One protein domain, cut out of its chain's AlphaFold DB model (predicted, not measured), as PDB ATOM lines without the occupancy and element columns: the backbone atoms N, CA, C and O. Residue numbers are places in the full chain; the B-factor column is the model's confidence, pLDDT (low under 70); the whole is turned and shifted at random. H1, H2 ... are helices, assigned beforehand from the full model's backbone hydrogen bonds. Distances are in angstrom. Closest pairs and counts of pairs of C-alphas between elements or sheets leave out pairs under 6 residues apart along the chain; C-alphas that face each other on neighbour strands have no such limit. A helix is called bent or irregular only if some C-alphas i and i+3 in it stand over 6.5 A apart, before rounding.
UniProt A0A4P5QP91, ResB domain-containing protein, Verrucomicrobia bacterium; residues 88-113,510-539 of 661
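AT A GLANCE: This is residues 88 to 113 and 510 to 539 of the 661 residues of the protein "ResB domain-containing protein" of Verrucomicrobia bacterium (UniProt A0A4P5QP91). Two long helices, H1 and then H2, lie side by side and run opposite ways, staggered along their length, and residues 530 to 539, of which 530 to 537 belong to H2, stick out beyond H1. The printed part has 56 residues and is all helix, with no named strand. It is loose, with a radius of gyration of the C-alphas of 14.4 A, and a rod spanning 53 by 21 by 9 A.

HOW THE PARTS SIT: Look first at H1, residues 90 to 113, then at H2, residues 510 to 537. They touch, and their closest C-alphas are those of Gly 94 and Gly 521, 4.0 A apart. They run opposite ways at a shallow tilt of 14 degrees. In H2 every O i to N i+4 pair is within hydrogen-bond range; in H1 18 of 20 are.

IN THESE COORDINATES: Find C-alpha 90 at (8.418, -9.008, -1.472); from there H1 runs 35.4 A to C-alpha 113. It is irregular: C-alphas 91 and 94 are 7.5 A apart. H2 runs 40.2 A from C-alpha 510 at (29.361, 1.084, -11.702) to C-alpha 537 at (-1.761, 2.666, 13.652).

THE WHOLE: Residues 114 to 509 are not printed, and C-alphas 113 and 510 are 12.8 A apart across the cut. The two C-alphas farthest apart, those of Asp 113 and Gly 539, are 53.6 A apart. The mean pLDDT of the printed part is 84.8, and no printed residue is under 70.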
ATOM      1  N   PHE A  88      13.330 -15.246  -2.266       70.38
ATOM      2  CA  PHE A  88      12.534 -14.248  -2.960       70.38
ATOM      3  C   PHE A  88      11.248 -14.014  -2.163       70.38
ATOM      4  O   PHE A  88      10.387 -14.883  -2.066       70.38
ATOM      5  N   SER A  89      11.179 -12.861  -1.506       77.69
ATOM      6  CA  SER A  89      10.013 -12.385  -0.775       77.69
ATOM      7  C   SER A  89       9.916 -10.890  -0.994       77.69
ATOM      8  O   SER A  89      10.921 -10.181  -0.909       77.69
ATOM      9  N   PHE A  90       8.699 -10.419  -1.241       75.56
ATOM     10  CA  PHE A  90       8.418  -9.008  -1.472       75.56
ATOM     11  C   PHE A  90       8.870  -8.128  -0.293       75.56
ATOM     12  O   PHE A  90       9.414  -7.045  -0.497       75.56
ATOM     13  N   GLU A  91       8.777  -8.642   0.939       79.69
ATOM     14  CA  GLU A  91       9.212  -7.942   2.158       79.69
ATOM     15  C   GLU A  91      10.733  -7.720   2.237       79.69
ATOM     16  O   GLU A  91      11.207  -6.881   3.002       79.69
ATOM     17  N   LYS A  92      11.509  -8.512   1.485       83.25
ATOM     18  CA  LYS A  92      12.981  -8.487   1.477       83.25
ATOM     19  C   LYS A  92      13.548  -7.950   0.167       83.25
ATOM     20  O   LYS A  92      14.762  -7.996  -0.022       83.25
ATOM     21  N   PHE A  93      12.693  -7.455  -0.725       84.06
ATOM     22  CA  PHE A  93      13.103  -6.944  -2.026       84.06
ATOM     23  C   PHE A  93      14.106  -5.788  -1.894       84.06
ATOM     24  O   PHE A  93      15.154  -5.815  -2.534       84.06
ATOM     25  N   GLY A  94      13.849  -4.842  -0.981       85.19
ATOM     26  CA  GLY A  94      14.766  -3.732  -0.700       85.19
ATOM     27  C   GLY A  94      16.148  -4.216  -0.249       85.19
ATOM     28  O   GLY A  94      17.162  -3.817  -0.814       85.19
ATOM     29  N   ILE A  95      16.184  -5.173   0.687       87.25
ATOM     30  CA  ILE A  95      17.432  -5.807   1.149       87.25
ATOM     31  C   ILE A  95      18.181  -6.466  -0.017       87.25
ATOM     32  O   ILE A  95      19.391  -6.286  -0.139       87.25
ATOM     33  N   GLN A  96      17.496  -7.227  -0.876       85.31
ATOM     34  CA  GLN A  96      18.128  -7.890  -2.024       85.31
ATOM     35  C   GLN A  96      18.738  -6.880  -2.996       85.31
ATOM     36  O   GLN A  96      19.870  -7.067  -3.441       85.31
ATOM     37  N   LEU A  97      18.027  -5.787  -3.260       85.69
ATOM     38  CA  LEU A  97      18.491  -4.741  -4.157       85.69
ATOM     39  C   LEU A  97      19.714  -3.999  -3.611       85.69
ATOM     40  O   LEU A  97      20.650  -3.729  -4.360       85.69
ATOM     41  N   THR A  98      19.761  -3.755  -2.298       88.81
ATOM     42  CA  THR A  98      20.951  -3.209  -1.634       88.81
ATOM     43  C   THR A  98      22.160  -4.130  -1.795       88.81
ATOM     44  O   THR A  98      23.238  -3.662  -2.154       88.81
ATOM     45  N   HIS A  99      21.998  -5.443  -1.597       85.81
ATOM     46  CA  HIS A  99      23.103  -6.393  -1.787       85.81
ATOM     47  C   HIS A  99      23.567  -6.437  -3.246       85.81
ATOM     48  O   HIS A  99      24.770  -6.464  -3.501       85.81
ATOM     49  N   PHE A 100      22.631  -6.398  -4.196       85.38
ATOM     50  CA  PHE A 100      22.955  -6.334  -5.618       85.38
ATOM     51  C   PHE A 100      23.736  -5.060  -5.968       85.38
ATOM     52  O   PHE A 100      24.759  -5.144  -6.642       85.38
ATOM     53  N   GLY A 101      23.332  -3.900  -5.440       86.75
ATOM     54  CA  GLY A 101      24.065  -2.645  -5.618       86.75
ATOM     55  C   GLY A 101      25.504  -2.714  -5.094       86.75
ATOM     56  O   GLY A 101      26.428  -2.323  -5.803       86.75
ATOM     57  N   VAL A 102      25.720  -3.300  -3.911       87.25
ATOM     58  CA  VAL A 102      27.073  -3.522  -3.359       87.25
ATOM     59  C   VAL A 102      27.900  -4.458  -4.248       87.25
ATOM     60  O   VAL A 102      29.066  -4.176  -4.513       87.25
ATOM     61  N   ILE A 103      27.307  -5.543  -4.758       84.19
ATOM     62  CA  ILE A 103      27.981  -6.462  -5.691       84.19
ATOM     63  C   ILE A 103      28.408  -5.725  -6.969       84.19
ATOM     64  O   ILE A 103      29.552  -5.877  -7.398       84.19
ATOM     65  N   VAL A 104      27.529  -4.897  -7.546       84.88
ATOM     66  CA  VAL A 104      27.840  -4.075  -8.729       84.88
ATOM     67  C   VAL A 104      29.023  -3.143  -8.458       84.88
ATOM     68  O   VAL A 104      29.913  -3.046  -9.300       84.88
ATOM     69  N   MET A 105      29.092  -2.514  -7.278       88.62
ATOM     70  CA  MET A 105      30.235  -1.667  -6.907       88.62
ATOM     71  C   MET A 105      31.539  -2.462  -6.791       88.62
ATOM     72  O   MET A 105      32.555  -2.032  -7.327       88.62
ATOM     73  N   ILE A 106      31.522  -3.626  -6.130       84.94
ATOM     74  CA  ILE A 106      32.726  -4.457  -5.952       84.94
ATOM     75  C   ILE A 106      33.234  -4.973  -7.304       84.94
ATOM     76  O   ILE A 106      34.431  -4.904  -7.580       84.94
ATOM     77  N   ILE A 107      32.336  -5.456  -8.170       83.62
ATOM     78  CA  ILE A 107      32.695  -5.889  -9.529       83.62
ATOM     79  C   ILE A 107      33.233  -4.703 -10.335       83.62
ATOM     80  O   ILE A 107      34.267  -4.831 -10.989       83.62
ATOM     81  N   GLY A 108      32.575  -3.542 -10.255       85.88
ATOM     82  CA  GLY A 108      33.023  -2.307 -10.892       85.88
ATOM     83  C   GLY A 108      34.440  -1.913 -10.481       85.88
ATOM     84  O   GLY A 108      35.272  -1.649 -11.344       85.88
ATOM     85  N   GLN A 109      34.750  -1.967  -9.184       85.56
ATOM     86  CA  GLN A 109      36.094  -1.699  -8.678       85.56
ATOM     87  C   GLN A 109      37.122  -2.717  -9.191       85.56
ATOM     88  O   GLN A 109      38.232  -2.336  -9.551       85.56
ATOM     89  N   GLY A 110      36.762  -4.003  -9.266       84.62
ATOM     90  CA  GLY A 110      37.638  -5.039  -9.822       84.62
ATOM     91  C   GLY A 110      37.924  -4.855 -11.317       84.62
ATOM     92  O   GLY A 110      39.027  -5.150 -11.776       84.62
ATOM     93  N   ILE A 111      36.953  -4.344 -12.083       86.00
ATOM     94  CA  ILE A 111      37.150  -3.975 -13.492       86.00
ATOM     95  C   ILE A 111      38.045  -2.738 -13.594       86.00
ATOM     96  O   ILE A 111      38.984  -2.756 -14.387       86.00
ATOM     97  N   THR A 112      37.791  -1.709 -12.777       85.19
ATOM     98  CA  THR A 112      38.613  -0.489 -12.713       85.19
ATOM     99  C   THR A 112      40.071  -0.853 -12.447       85.19
ATOM    100  O   THR A 112      40.940  -0.470 -13.215       85.19
ATOM    101  N   ASP A 113      40.348  -1.672 -11.433       83.00
ATOM    102  CA  ASP A 113      41.721  -2.028 -11.055       83.00
ATOM    103  C   ASP A 113      42.517  -2.723 -12.175       83.00
ATOM    104  O   ASP A 113      43.733  -2.566 -12.249       83.00
ATOM    105  N   ALA A 510      29.630   2.070 -12.742       83.38
ATOM    106  CA  ALA A 510      29.361   1.084 -11.702       83.38
ATOM    107  C   ALA A 510      29.132   1.698 -10.304       83.38
ATOM    108  O   ALA A 510      28.128   1.335  -9.689       83.38
ATOM    109  N   PRO A 511      29.960   2.641  -9.793       84.38
ATOM    110  CA  PRO A 511      29.714   3.245  -8.482       84.38
ATOM    111  C   PRO A 511      28.405   4.038  -8.446       84.38
ATOM    112  O   PRO A 511      27.643   3.908  -7.492       84.38
ATOM    113  N   TYR A 512      28.086   4.794  -9.502       81.94
ATOM    114  CA  TYR A 512      26.825   5.539  -9.583       81.94
ATOM    115  C   TYR A 512      25.617   4.600  -9.591       81.94
ATOM    116  O   TYR A 512      24.677   4.785  -8.821       81.94
ATOM    117  N   THR A 513      25.671   3.553 -10.415       80.62
ATOM    118  CA  THR A 513      24.607   2.546 -10.510       80.62
ATOM    119  C   THR A 513      24.433   1.812  -9.181       80.62
ATOM    120  O   THR A 513      23.314   1.660  -8.697       80.62
ATOM    121  N   GLY A 514      25.535   1.411  -8.546       86.00
ATOM    122  CA  GLY A 514      25.531   0.758  -7.242       86.00
ATOM    123  C   GLY A 514      24.929   1.630  -6.141       86.00
ATOM    124  O   GLY A 514      24.037   1.173  -5.429       86.00
ATOM    125  N   CYS A 515      25.335   2.901  -6.050       88.25
ATOM    126  CA  CYS A 515      24.772   3.863  -5.100       88.25
ATOM    127  C   CYS A 515      23.269   4.082  -5.314       88.25
ATOM    128  O   CYS A 515      22.516   4.117  -4.341       88.25
ATOM    129  N   LEU A 516      22.814   4.182  -6.568       86.62
ATOM    130  CA  LEU A 516      21.388   4.299  -6.889       86.62
ATOM    131  C   LEU A 516      20.602   3.057  -6.453       86.62
ATOM    132  O   LEU A 516      19.561   3.188  -5.812       86.62
ATOM    133  N   LEU A 517      21.113   1.857  -6.742       85.31
ATOM    134  CA  LEU A 517      20.492   0.591  -6.340       85.31
ATOM    135  C   LEU A 517      20.423   0.448  -4.816       85.31
ATOM    136  O   LEU A 517      19.384   0.071  -4.274       85.31
ATOM    137  N   VAL A 518      21.509   0.787  -4.116       89.75
ATOM    138  CA  VAL A 518      21.574   0.777  -2.649       89.75
ATOM    139  C   VAL A 518      20.594   1.781  -2.054       89.75
ATOM    140  O   VAL A 518      19.792   1.402  -1.200       89.75
ATOM    141  N   GLY A 519      20.621   3.029  -2.522       89.06
ATOM    142  CA  GLY A 519      19.736   4.093  -2.056       89.06
ATOM    143  C   GLY A 519      18.264   3.748  -2.264       89.06
ATOM    144  O   GLY A 519      17.471   3.831  -1.326       89.06
ATOM    145  N   PHE A 520      17.902   3.276  -3.459       86.44
ATOM    146  CA  PHE A 520      16.534   2.857  -3.754       86.44
ATOM    147  C   PHE A 520      16.121   1.614  -2.952       86.44
ATOM    148  O   PHE A 520      15.011   1.574  -2.422       86.44
ATOM    149  N   GLY A 521      17.009   0.631  -2.778       89.50
ATOM    150  CA  GLY A 521      16.752  -0.548  -1.944       89.50
ATOM    151  C   GLY A 521      16.478  -0.194  -0.478       89.50
ATOM    152  O   GLY A 521      15.520  -0.698   0.115       89.50
ATOM    153  N   MET A 522      17.255   0.734   0.091       90.81
ATOM    154  CA  MET A 522      17.033   1.235   1.451       90.81
ATOM    155  C   MET A 522      15.729   2.028   1.564       90.81
ATOM    156  O   MET A 522      14.970   1.812   2.510       90.81
ATOM    157  N   LEU A 523      15.432   2.895   0.590       87.00
ATOM    158  CA  LEU A 523      14.177   3.648   0.546       87.00
ATOM    159  C   LEU A 523      12.967   2.709   0.475       87.00
ATOM    160  O   LEU A 523      12.013   2.878   1.232       87.00
ATOM    161  N   TRP A 524      13.023   1.686  -0.381       87.38
ATOM    162  CA  TRP A 524      11.990   0.659  -0.481       87.38
ATOM    163  C   TRP A 524      11.771  -0.044   0.858       87.38
ATOM    164  O   TRP A 524      10.636  -0.154   1.323       87.38
ATOM    165  N   GLN A 525      12.855  -0.496   1.500       89.38
ATOM    166  CA  GLN A 525      12.782  -1.199   2.779       89.38
ATOM    167  C   GLN A 525      12.167  -0.317   3.872       89.38
ATOM    168  O   GLN A 525      11.297  -0.764   4.622       89.38
ATOM    169  N   PHE A 526      12.588   0.947   3.939       89.56
ATOM    170  CA  PHE A 526      12.054   1.925   4.876       89.56
ATOM    171  C   PHE A 526      10.559   2.173   4.647       89.56
ATOM    172  O   PHE A 526       9.770   2.041   5.584       89.56
ATOM    173  N   LEU A 527      10.148   2.461   3.406       85.38
ATOM    174  CA  LEU A 527       8.743   2.696   3.060       85.38
ATOM    175  C   LEU A 527       7.877   1.466   3.343       85.38
ATOM    176  O   LEU A 527       6.757   1.601   3.838       85.38
ATOM    177  N   PHE A 528       8.385   0.259   3.098       85.88
ATOM    178  CA  PHE A 528       7.665  -0.974   3.405       85.88
ATOM    179  C   PHE A 528       7.374  -1.108   4.909       85.88
ATOM    180  O   PHE A 528       6.240  -1.381   5.310       85.88
ATOM    181  N   HIS A 529       8.363  -0.846   5.767       87.38
ATOM    182  CA  HIS A 529       8.159  -0.865   7.217       87.38
ATOM    183  C   HIS A 529       7.276   0.290   7.709       87.38
ATOM    184  O   HIS A 529       6.388   0.064   8.536       87.38
ATOM    185  N   LEU A 530       7.474   1.500   7.181       86.25
ATOM    186  CA  LEU A 530       6.705   2.684   7.555       86.25
ATOM    187  C   LEU A 530       5.224   2.526   7.207       86.25
ATOM    188  O   LEU A 530       4.365   2.759   8.050       86.25
ATOM    189  N   THR A 531       4.913   2.089   5.987       84.44
ATOM    190  CA  THR A 531       3.524   1.884   5.545       84.44
ATOM    191  C   THR A 531       2.823   0.816   6.374       84.44
ATOM    192  O   THR A 531       1.683   1.024   6.779       84.44
ATOM    193  N   ARG A 532       3.505  -0.283   6.720       83.50
ATOM    194  CA  ARG A 532       2.965  -1.314   7.618       83.50
ATOM    195  C   ARG A 532       2.708  -0.774   9.026       83.50
ATOM    196  O   ARG A 532       1.680  -1.090   9.623       83.50
ATOM    197  N   PHE A 533       3.616   0.047   9.554       85.44
ATOM    198  CA  PHE A 533       3.450   0.699  10.852       85.44
ATOM    199  C   PHE A 533       2.269   1.682  10.851       85.44
ATOM    200  O   PHE A 533       1.404   1.598  11.723       85.44
ATOM    201  N   LEU A 534       2.192   2.567   9.854       84.25
ATOM    202  CA  LEU A 534       1.113   3.547   9.710       84.25
ATOM    203  C   LEU A 534      -0.241   2.869   9.479       84.25
ATOM    204  O   LEU A 534      -1.215   3.250  10.120       84.25
ATOM    205  N   ALA A 535      -0.296   1.830   8.641       81.75
ATOM    206  CA  ALA A 535      -1.505   1.041   8.415       81.75
ATOM    207  C   ALA A 535      -2.016   0.413   9.716       81.75
ATOM    208  O   ALA A 535      -3.197   0.534  10.038       81.75
ATOM    209  N   LYS A 536      -1.108  -0.177  10.509       83.62
ATOM    210  CA  LYS A 536      -1.433  -0.723  11.832       83.62
ATOM    211  C   LYS A 536      -1.970   0.362  12.770       83.62
ATOM    212  O   LYS A 536      -2.960   0.131  13.454       83.62
ATOM    213  N   ARG A 537      -1.345   1.544  12.792       84.38
ATOM    214  CA  ARG A 537      -1.761   2.666  13.652       84.38
ATOM    215  C   ARG A 537      -3.110   3.266  13.237       84.38
ATOM    216  O   ARG A 537      -3.867   3.697  14.094       84.38
ATOM    217  N   ALA A 538      -3.410   3.269  11.939       81.06
ATOM    218  CA  ALA A 538      -4.664   3.762  11.374       81.06
ATOM    219  C   ALA A 538      -5.818   2.740  11.444       81.06
ATOM    220  O   ALA A 538      -6.933   3.047  11.014       81.06
ATOM    221  N   GLY A 539      -5.581   1.527  11.959       77.06
ATOM    222  CA  GLY A 539      -6.584   0.460  11.989       77.06
ATOM    223  C   GLY A 539      -7.016   0.012  10.589       77.06
ATOM    224  O   GLY A 539      -8.177  -0.336  10.383       77.06
TER     225      GLY A 539